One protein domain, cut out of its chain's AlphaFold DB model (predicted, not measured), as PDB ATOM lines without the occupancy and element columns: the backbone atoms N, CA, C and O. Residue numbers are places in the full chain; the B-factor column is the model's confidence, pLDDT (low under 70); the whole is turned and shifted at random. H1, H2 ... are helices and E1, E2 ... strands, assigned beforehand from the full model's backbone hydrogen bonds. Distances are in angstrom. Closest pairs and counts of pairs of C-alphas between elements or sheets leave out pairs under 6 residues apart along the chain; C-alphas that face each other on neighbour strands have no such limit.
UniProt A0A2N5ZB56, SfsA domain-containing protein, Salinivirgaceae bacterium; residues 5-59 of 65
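This is residues 5 to 59 of the 65 residues of the protein "SfsA domain-containing protein" of Salinivirgaceae bacterium (UniProt A0A2N5ZB56). A narrow sheet of three strands, with the long strand E2 in the middle and the hairpin E2 and E3 reaching to one end, has a single helix, H1, at its other end; the helix only grazes the sheet, and the arrangement is loose. A long unnamed stretch, residues 10 to 24, leads from E1 back to H1. The printed part has 55 residues, with E1, H1, E2, E3 along the chain; the sheet has the order E1, E2, E3 and is mixed, and the class is mixed, helices and strands. The whole is loose, with a radius of gyration of the C-alphas of 13.0 A, and elongated, spanning 38 by 24 by 17 A.

E1, residues 5 to 9, begins at C-alpha 5 at (176.751, 199.672, 188.614) and is 12.5 A long. H1, residues 25 to 36, is 16.5 A long and begins at C-alpha 25 at (185.427, 194.078, 202.800). E2, residues 40 to 49, is 28.3 A long. E3, residues 52 to 58, is 18.4 A long and ends at C-alpha 58 at (175.697, 189.139, 180.957).

E1 and E2 are parallel, at 25 degrees, with N 7 and O 42 2.8 A apart, within hydrogen-bond range. E1, H1 and E2 form a strand-helix-strand unit, two parallel neighbour strands with a helix between them along the chain, and its crossover is right-handed. The hairpin E2 and E3 is antiparallel, at 140 degrees, with N 47 and O 54 2.8 A apart, within range. E1 and E3 are the edge strands. The sheet is only just strongly twisted, with C-alphas up to 4.5 A off its best plane. H1 is on the sheet but only grazes it, with residues 31 to 35; the closest C-alphas of H1 and E2, Val 35 and Val 41, are 7.4 A apart. In H1 every O i to N i+4 pair is within hydrogen-bond range.

The two C-alphas farthest apart, of Ala 37 and Pro 50, are 38.9 A apart. The printed part has no cut. The link E1 to H1 is long, with 15 residues; the links H1 to E2 and E2 to E3 are tight. Mean pLDDT of the printed part is 96.6, and no printed residue is under 70.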
ATOM      1  N   MET A   5     175.343 200.061 188.654       97.88
ATOM      2  CA  MET A   5     176.751 199.672 188.614       97.88
ATOM      3  C   MET A   5     176.958 198.708 187.445       97.88
ATOM      4  O   MET A   5     176.492 197.569 187.476       97.88
ATOM      5  N   PHE A   6     177.646 199.172 186.404       97.88
ATOM      6  CA  PHE A   6     177.915 198.392 185.199       97.88
ATOM      7  C   PHE A   6     179.370 197.915 185.189       97.88
ATOM      8  O   PHE A   6     180.290 198.707 184.985       97.88
ATOM      9  N   TYR A   7     179.583 196.620 185.417       97.81
ATOM     10  CA  TYR A   7     180.905 196.003 185.429       97.81
ATOM     11  C   TYR A   7     181.229 195.395 184.067       97.81
ATOM     12  O   TYR A   7     180.497 194.539 183.569       97.81
ATOM     13  N   VAL A   8     182.361 195.802 183.490       97.75
ATOM     14  CA  VAL A   8     182.907 195.222 182.258       97.75
ATOM     15  C   VAL A   8     183.989 194.218 182.623       97.75
ATOM     16  O   VAL A   8     185.071 194.574 183.084       97.75
ATOM     17  N   ILE A   9     183.692 192.945 182.413       97.56
ATOM     18  CA  ILE A   9     184.533 191.833 182.835       97.56
ATOM     19  C   ILE A   9     185.382 191.403 181.649       97.56
ATOM     20  O   ILE A   9     184.927 190.688 180.759       97.56
ATOM     21  N   GLN A  10     186.638 191.835 181.645       96.50
ATOM     22  CA  GLN A  10     187.618 191.548 180.591       96.50
ATOM     23  C   GLN A  10     188.324 190.199 180.799       96.50
ATOM     24  O   GLN A  10     189.519 190.050 180.556       96.50
ATOM     25  N   ARG A  11     187.574 189.210 181.287       94.25
ATOM     26  CA  ARG A  11     188.019 187.837 181.526       94.25
ATOM     27  C   ARG A  11     186.969 186.887 180.984       94.25
ATOM     28  O   ARG A  11     185.790 187.024 181.297       94.25
ATOM     29  N   GLN A  12     187.398 185.940 180.157       92.81
ATOM     30  CA  GLN A  12     186.505 184.958 179.533       92.81
ATOM     31  C   GLN A  12     186.478 183.620 180.284       92.81
ATOM     32  O   GLN A  12     185.648 182.766 179.985       92.81
ATOM     33  N   ASP A  13     187.361 183.450 181.265       94.88
ATOM     34  CA  ASP A  13     187.549 182.242 182.069       94.88
ATOM     35  C   ASP A  13     186.690 182.218 183.347       94.88
ATOM     36  O   ASP A  13     186.892 181.376 184.218       94.88
ATOM     37  N   VAL A  14     185.718 183.128 183.465       93.94
ATOM     38  CA  VAL A  14     184.841 183.253 184.635       93.94
ATOM     39  C   VAL A  14     183.384 182.984 184.274       93.94
ATOM     40  O   VAL A  14     182.902 183.361 183.205       93.94
ATOM     41  N   SER A  15     182.661 182.338 185.186       93.19
ATOM     42  CA  SER A  15     181.235 182.024 185.031       93.19
ATOM     43  C   SER A  15     180.316 182.916 185.865       93.19
ATOM     44  O   SER A  15     179.112 182.897 185.632       93.19
ATOM     45  N   LYS A  16     180.862 183.693 186.806       95.00
ATOM     46  CA  LYS A  16     180.130 184.594 187.705       95.00
ATOM     47  C   LYS A  16     181.002 185.763 188.166       95.00
ATOM     48  O   LYS A  16     182.225 185.711 188.031       95.00
ATOM     49  N   PHE A  17     180.371 186.790 188.723       96.12
ATOM     50  CA  PHE A  17     181.019 187.987 189.256       96.12
ATOM     51  C   PHE A  17     180.492 188.330 190.650       96.12
ATOM     52  O   PHE A  17     179.306 188.182 190.915       96.12
ATOM     53  N   GLY A  18     181.359 188.835 191.521       95.94
ATOM     54  CA  GLY A  18     181.006 189.271 192.869       95.94
ATOM     55  C   GLY A  18     182.117 190.136 193.466       95.94
ATOM     56  O   GLY A  18     183.232 190.151 192.931       95.94
ATOM     57  N   PRO A  19     181.836 190.898 194.536       96.00
ATOM     58  CA  PRO A  19     182.864 191.672 195.218       96.00
ATOM     59  C   PRO A  19     183.860 190.740 195.924       96.00
ATOM     60  O   PRO A  19     183.470 189.814 196.633       96.00
ATOM     61  N   ALA A  20     185.159 191.008 195.783       94.19
ATOM     62  CA  ALA A  20     186.207 190.240 196.452       94.19
ATOM     63  C   ALA A  20     186.304 190.623 197.940       94.19
ATOM     64  O   ALA A  20     187.152 191.423 198.333       94.19
ATOM     65  N   ARG A  21     185.412 190.067 198.767       95.44
ATOM     66  CA  ARG A  21     185.240 190.436 200.183       95.44
ATOM     67  C   ARG A  21     186.506 190.259 201.026       95.44
ATOM     68  O   ARG A  21     186.745 191.068 201.914       95.44
ATOM     69  N   ASP A  22     187.314 189.247 200.718       95.38
ATOM     70  CA  ASP A  22     188.573 188.969 201.425       95.38
ATOM     71  C   ASP A  22     189.673 189.995 201.120       95.38
ATOM     72  O   ASP A  22     190.595 190.175 201.911       95.38
ATOM     73  N   ILE A  23     189.579 190.669 199.970       96.69
ATOM     74  CA  ILE A  23     190.537 191.691 199.537       96.69
ATOM     75  C   ILE A  23     190.059 193.074 199.987       96.69
ATOM     76  O   ILE A  23     190.845 193.854 200.521       96.69
ATOM     77  N   ASP A  24     188.772 193.372 199.784       96.56
ATOM     78  CA  ASP A  24     188.163 194.647 200.159       96.56
ATOM     79  C   ASP A  24     186.763 194.449 200.778       96.56
ATOM     80  O   ASP A  24     185.729 194.502 200.093       96.56
ATOM     81  N   PRO A  25     186.697 194.239 202.103       95.44
ATOM     82  CA  PRO A  25     185.427 194.078 202.800       95.44
ATOM     83  C   PRO A  25     184.618 195.382 202.862       95.44
ATOM     84  O   PRO A  25     183.391 195.326 202.986       95.44
ATOM     85  N   ALA A  26     185.264 196.550 202.778       97.12
ATOM     86  CA  ALA A  26     184.589 197.844 202.839       97.12
ATOM     87  C   ALA A  26     183.831 198.135 201.537       97.12
ATOM     88  O   ALA A  26     182.680 198.592 201.576       97.12
ATOM     89  N   TYR A  27     184.431 197.805 200.390       96.38
ATOM     90  CA  TYR A  27     183.764 197.864 199.094       96.38
ATOM     91  C   TYR A  27     182.569 196.915 199.038       96.38
ATOM     92  O   TYR A  27     181.470 197.340 198.678       96.38
ATOM     93  N   ALA A  28     182.746 195.659 199.464       96.81
ATOM     94  CA  ALA A  28     181.665 194.677 199.492       96.81
ATOM     95  C   ALA A  28     180.460 195.173 200.314       96.81
ATOM     96  O   ALA A  28     179.331 195.162 199.826       96.81
ATOM     97  N   GLN A  29     180.698 195.704 201.519       96.69
ATOM     98  CA  GLN A  29     179.639 196.274 202.363       96.69
ATOM     99  C   GLN A  29     178.972 197.507 201.740       96.69
ATOM    100  O   GLN A  29     177.766 197.713 201.886       96.69
ATOM    101  N   SER A  30     179.741 198.356 201.062       97.31
ATOM    102  CA  SER A  30     179.201 199.554 200.413       97.31
ATOM    103  C   SER A  30     178.346 199.192 199.197       97.31
ATOM    104  O   SER A  30     177.273 199.767 199.013       97.31
ATOM    105  N   LEU A  31     178.764 198.189 198.420       97.19
ATOM    106  CA  LEU A  31     177.984 197.644 197.312       97.19
ATOM    107  C   LEU A  31     176.697 196.973 197.813       97.19
ATOM    108  O   LEU A  31     175.636 197.216 197.246       97.19
ATOM    109  N   GLU A  32     176.759 196.212 198.910       96.75
ATOM    110  CA  GLU A  32     175.575 195.640 199.571       96.75
ATOM    111  C   GLU A  32     174.555 196.727 199.951       96.75
ATOM    112  O   GLU A  32     173.360 196.589 199.670       96.75
ATOM    113  N   LYS A  33     175.019 197.839 200.538       97.25
ATOM    114  CA  LYS A  33     174.164 198.989 200.876       97.25
ATOM    115  C   LYS A  33     173.572 199.654 199.634       97.25
ATOM    116  O   LYS A  33     172.385 199.960 199.628       97.25
ATOM    117  N   ALA A  34     174.374 199.856 198.590       97.00
ATOM    118  CA  ALA A  34     173.926 200.467 197.341       97.00
ATOM    119  C   ALA A  34     172.837 199.627 196.657       97.00
ATOM    120  O   ALA A  34     171.782 200.158 196.309       97.00
ATOM    121  N   VAL A  35     173.049 198.314 196.537       96.50
ATOM    122  CA  VAL A  35     172.056 197.388 195.974       96.50
ATOM    123  C   VAL A  35     170.775 197.390 196.806       96.50
ATOM    124  O   VAL A  35     169.681 197.494 196.256       96.50
ATOM    125  N   SER A  36     170.899 197.382 198.135       96.44
ATOM    126  CA  SER A  36     169.745 197.474 199.043       96.44
ATOM    127  C   SER A  36     168.981 198.801 198.918       96.44
ATOM    128  O   SER A  36     167.780 198.840 199.169       96.44
ATOM    129  N   ALA A  37     169.652 199.880 198.509       97.44
ATOM    130  CA  ALA A  37     169.045 201.181 198.226       97.44
ATOM    131  C   ALA A  37     168.456 201.290 196.801       97.44
ATOM    132  O   ALA A  37     167.974 202.357 196.421       97.44
ATOM    133  N   GLY A  38     168.481 200.208 196.015       96.88
ATOM    134  CA  GLY A  38     167.892 200.143 194.675       96.88
ATOM    135  C   GLY A  38     168.868 200.385 193.523       96.88
ATOM    136  O   GLY A  38     168.420 200.590 192.396       96.88
ATOM    137  N   VAL A  39     170.183 200.375 193.769       97.94
ATOM    138  CA  VAL A  39     171.177 200.379 192.685       97.94
ATOM    139  C   VAL A  39     171.211 199.003 192.027       97.94
ATOM    140  O   VAL A  39     171.468 197.993 192.677       97.94
ATOM    141  N   GLU A  40     170.980 198.955 190.720       97.56
ATOM    142  CA  GLU A  40     171.068 197.712 189.956       97.56
ATOM    143  C   GLU A  40     172.529 197.370 189.643       97.56
ATOM    144  O   GLU A  40     173.377 198.256 189.511       97.56
ATOM    145  N   VAL A  41     172.832 196.084 189.486       97.81
ATOM    146  CA  VAL A  41     174.160 195.615 189.083       97.81
ATOM    147  C   VAL A  41     174.030 194.837 187.788       97.81
ATOM    148  O   VAL A  41     173.214 193.928 187.699       97.81
ATOM    149  N   ILE A  42     174.867 195.179 186.812       97.88
ATOM    150  CA  ILE A  42     174.998 194.432 185.563       97.88
ATOM    151  C   ILE A  42     176.460 194.022 185.419       97.88
ATOM    152  O   ILE A  42     177.359 194.863 185.453       97.88
ATOM    153  N   ALA A  43     176.690 192.726 185.245       97.88
ATOM    154  CA  ALA A  43     178.007 192.143 185.037       97.88
ATOM    155  C   ALA A  43     178.127 191.655 183.587       97.88
ATOM    156  O   ALA A  43     177.677 190.562 183.253       97.88
ATOM    157  N   MET A  44     178.734 192.460 182.711       98.12
ATOM    158  CA  MET A  44     178.904 192.128 181.294       98.12
ATOM    159  C   MET A  44     180.296 191.578 181.012       98.12
ATOM    160  O   MET A  44     181.296 192.278 181.149       98.12
ATOM    161  N   MET A  45     180.362 190.344 180.522       98.06
ATOM    162  CA  MET A  45     181.584 189.790 179.954       98.06
ATOM    163  C   MET A  45     181.932 190.506 178.653       98.06
ATOM    164  O   MET A  45     181.091 190.641 177.763       98.06
ATOM    165  N   ALA A  46     183.197 190.892 178.521       98.00
ATOM    166  CA  ALA A  46     183.771 191.414 177.298       98.00
ATOM    167  C   ALA A  46     184.791 190.432 176.713       98.00
ATOM    168  O   ALA A  46     185.618 189.860 177.425       98.00
ATOM    169  N   LYS A  47     184.757 190.269 175.391       97.25
ATOM    170  CA  LYS A  47     185.833 189.656 174.620       97.25
ATOM    171  C   LYS A  47     186.791 190.765 174.217       97.25
ATOM    172  O   LYS A  47     186.408 191.671 173.478       97.25
ATOM    173  N   VAL A  48     188.016 190.678 174.718       96.12
ATOM    174  CA  VAL A  48     189.106 191.594 174.382       96.12
ATOM    175  C   VAL A  48     190.014 190.898 173.379       96.12
ATOM    176  O   VAL A  48     190.489 189.793 173.636       96.12
ATOM    177  N   THR A  49     190.233 191.530 172.233       96.06
ATOM    178  CA  THR A  49     191.180 191.093 171.203       96.06
ATOM    179  C   THR A  49     192.034 192.289 170.765       96.06
ATOM    180  O   THR A  49     191.693 193.428 171.097       96.06
ATOM    181  N   PRO A  50     193.141 192.081 170.027       97.06
ATOM    182  CA  PRO A  50     193.922 193.189 169.474       97.06
ATOM    183  C   PRO A  50     193.104 194.146 168.588       97.06
ATOM    184  O   PRO A  50     193.436 195.323 168.483       97.06
ATOM    185  N   GLU A  51     192.020 193.660 167.978       97.31
ATOM    186  CA  GLU A  51     191.132 194.427 167.099       97.31
ATOM    187  C   GLU A  51     190.087 195.248 167.870       97.31
ATOM    188  O   GLU A  51     189.477 196.151 167.298       97.31
ATOM    189  N   GLY A  52     189.859 194.956 169.157       96.81
ATOM    190  CA  GLY A  52     188.958 195.741 169.996       96.81
ATOM    191  C   GLY A  52     188.342 194.996 171.180       96.81
ATOM    192  O   GLY A  52     188.704 193.873 171.531       96.81
ATOM    193  N   ILE A  53     187.367 195.656 171.812       97.38
ATOM    194  CA  ILE A  53     186.641 195.159 172.985       97.38
ATOM    195  C   ILE A  53     185.160 195.070 172.631       97.38
ATOM    196  O   ILE A  53     184.541 196.076 172.297       97.38
ATOM    197  N   ASN A  54     184.584 193.875 172.746       97.62
ATOM    198  CA  ASN A  54     183.172 193.632 172.457       97.62
ATOM    199  C   ASN A  54     182.472 193.051 173.686       97.62
ATOM    200  O   ASN A  54     182.942 192.061 174.243       97.62
ATOM    201  N   LEU A  55     181.337 193.628 174.090       97.56
ATOM    202  CA  LEU A  55     180.470 193.023 175.106       97.56
ATOM    203  C   LEU A  55     179.813 191.769 174.521       97.56
ATOM    204  O   LEU A  55     179.301 191.797 173.405       97.56
ATOM    205  N   VAL A  56     179.848 190.665 175.263       96.00
ATOM    206  CA  VAL A  56     179.450 189.341 174.765       96.00
ATOM    207  C   VAL A  56     178.152 188.883 175.401       96.00
ATOM    208  O   VAL A  56     177.218 188.504 174.702       96.00
ATOM    209  N   LYS A  57     178.108 188.867 176.733       96.62
ATOM    210  CA  LYS A  57     176.965 188.367 177.493       96.62
ATOM    211  C   LYS A  57     176.991 188.894 178.915       96.62
ATOM    212  O   LYS A  57     178.063 189.160 179.456       96.62
ATOM    213  N   GLU A  58     175.817 188.974 179.516       97.94
ATOM    214  CA  GLU A  58     175.697 189.139 180.957       97.94
ATOM    215  C   GLU A  58     176.076 187.825 181.650       97.94
ATOM    216  O   GLU A  58     175.796 186.736 181.134       97.94
ATOM    217  N   ILE A  59     176.748 187.917 182.794       97.44
ATOM    218  CA  ILE A  59     177.051 186.769 183.647       97.44
ATOM    219  C   ILE A  59     176.432 186.959 185.034       97.44
ATOM    220  O   ILE A  59     176.260 188.099 185.466       97.44
TER     221      ILE A  59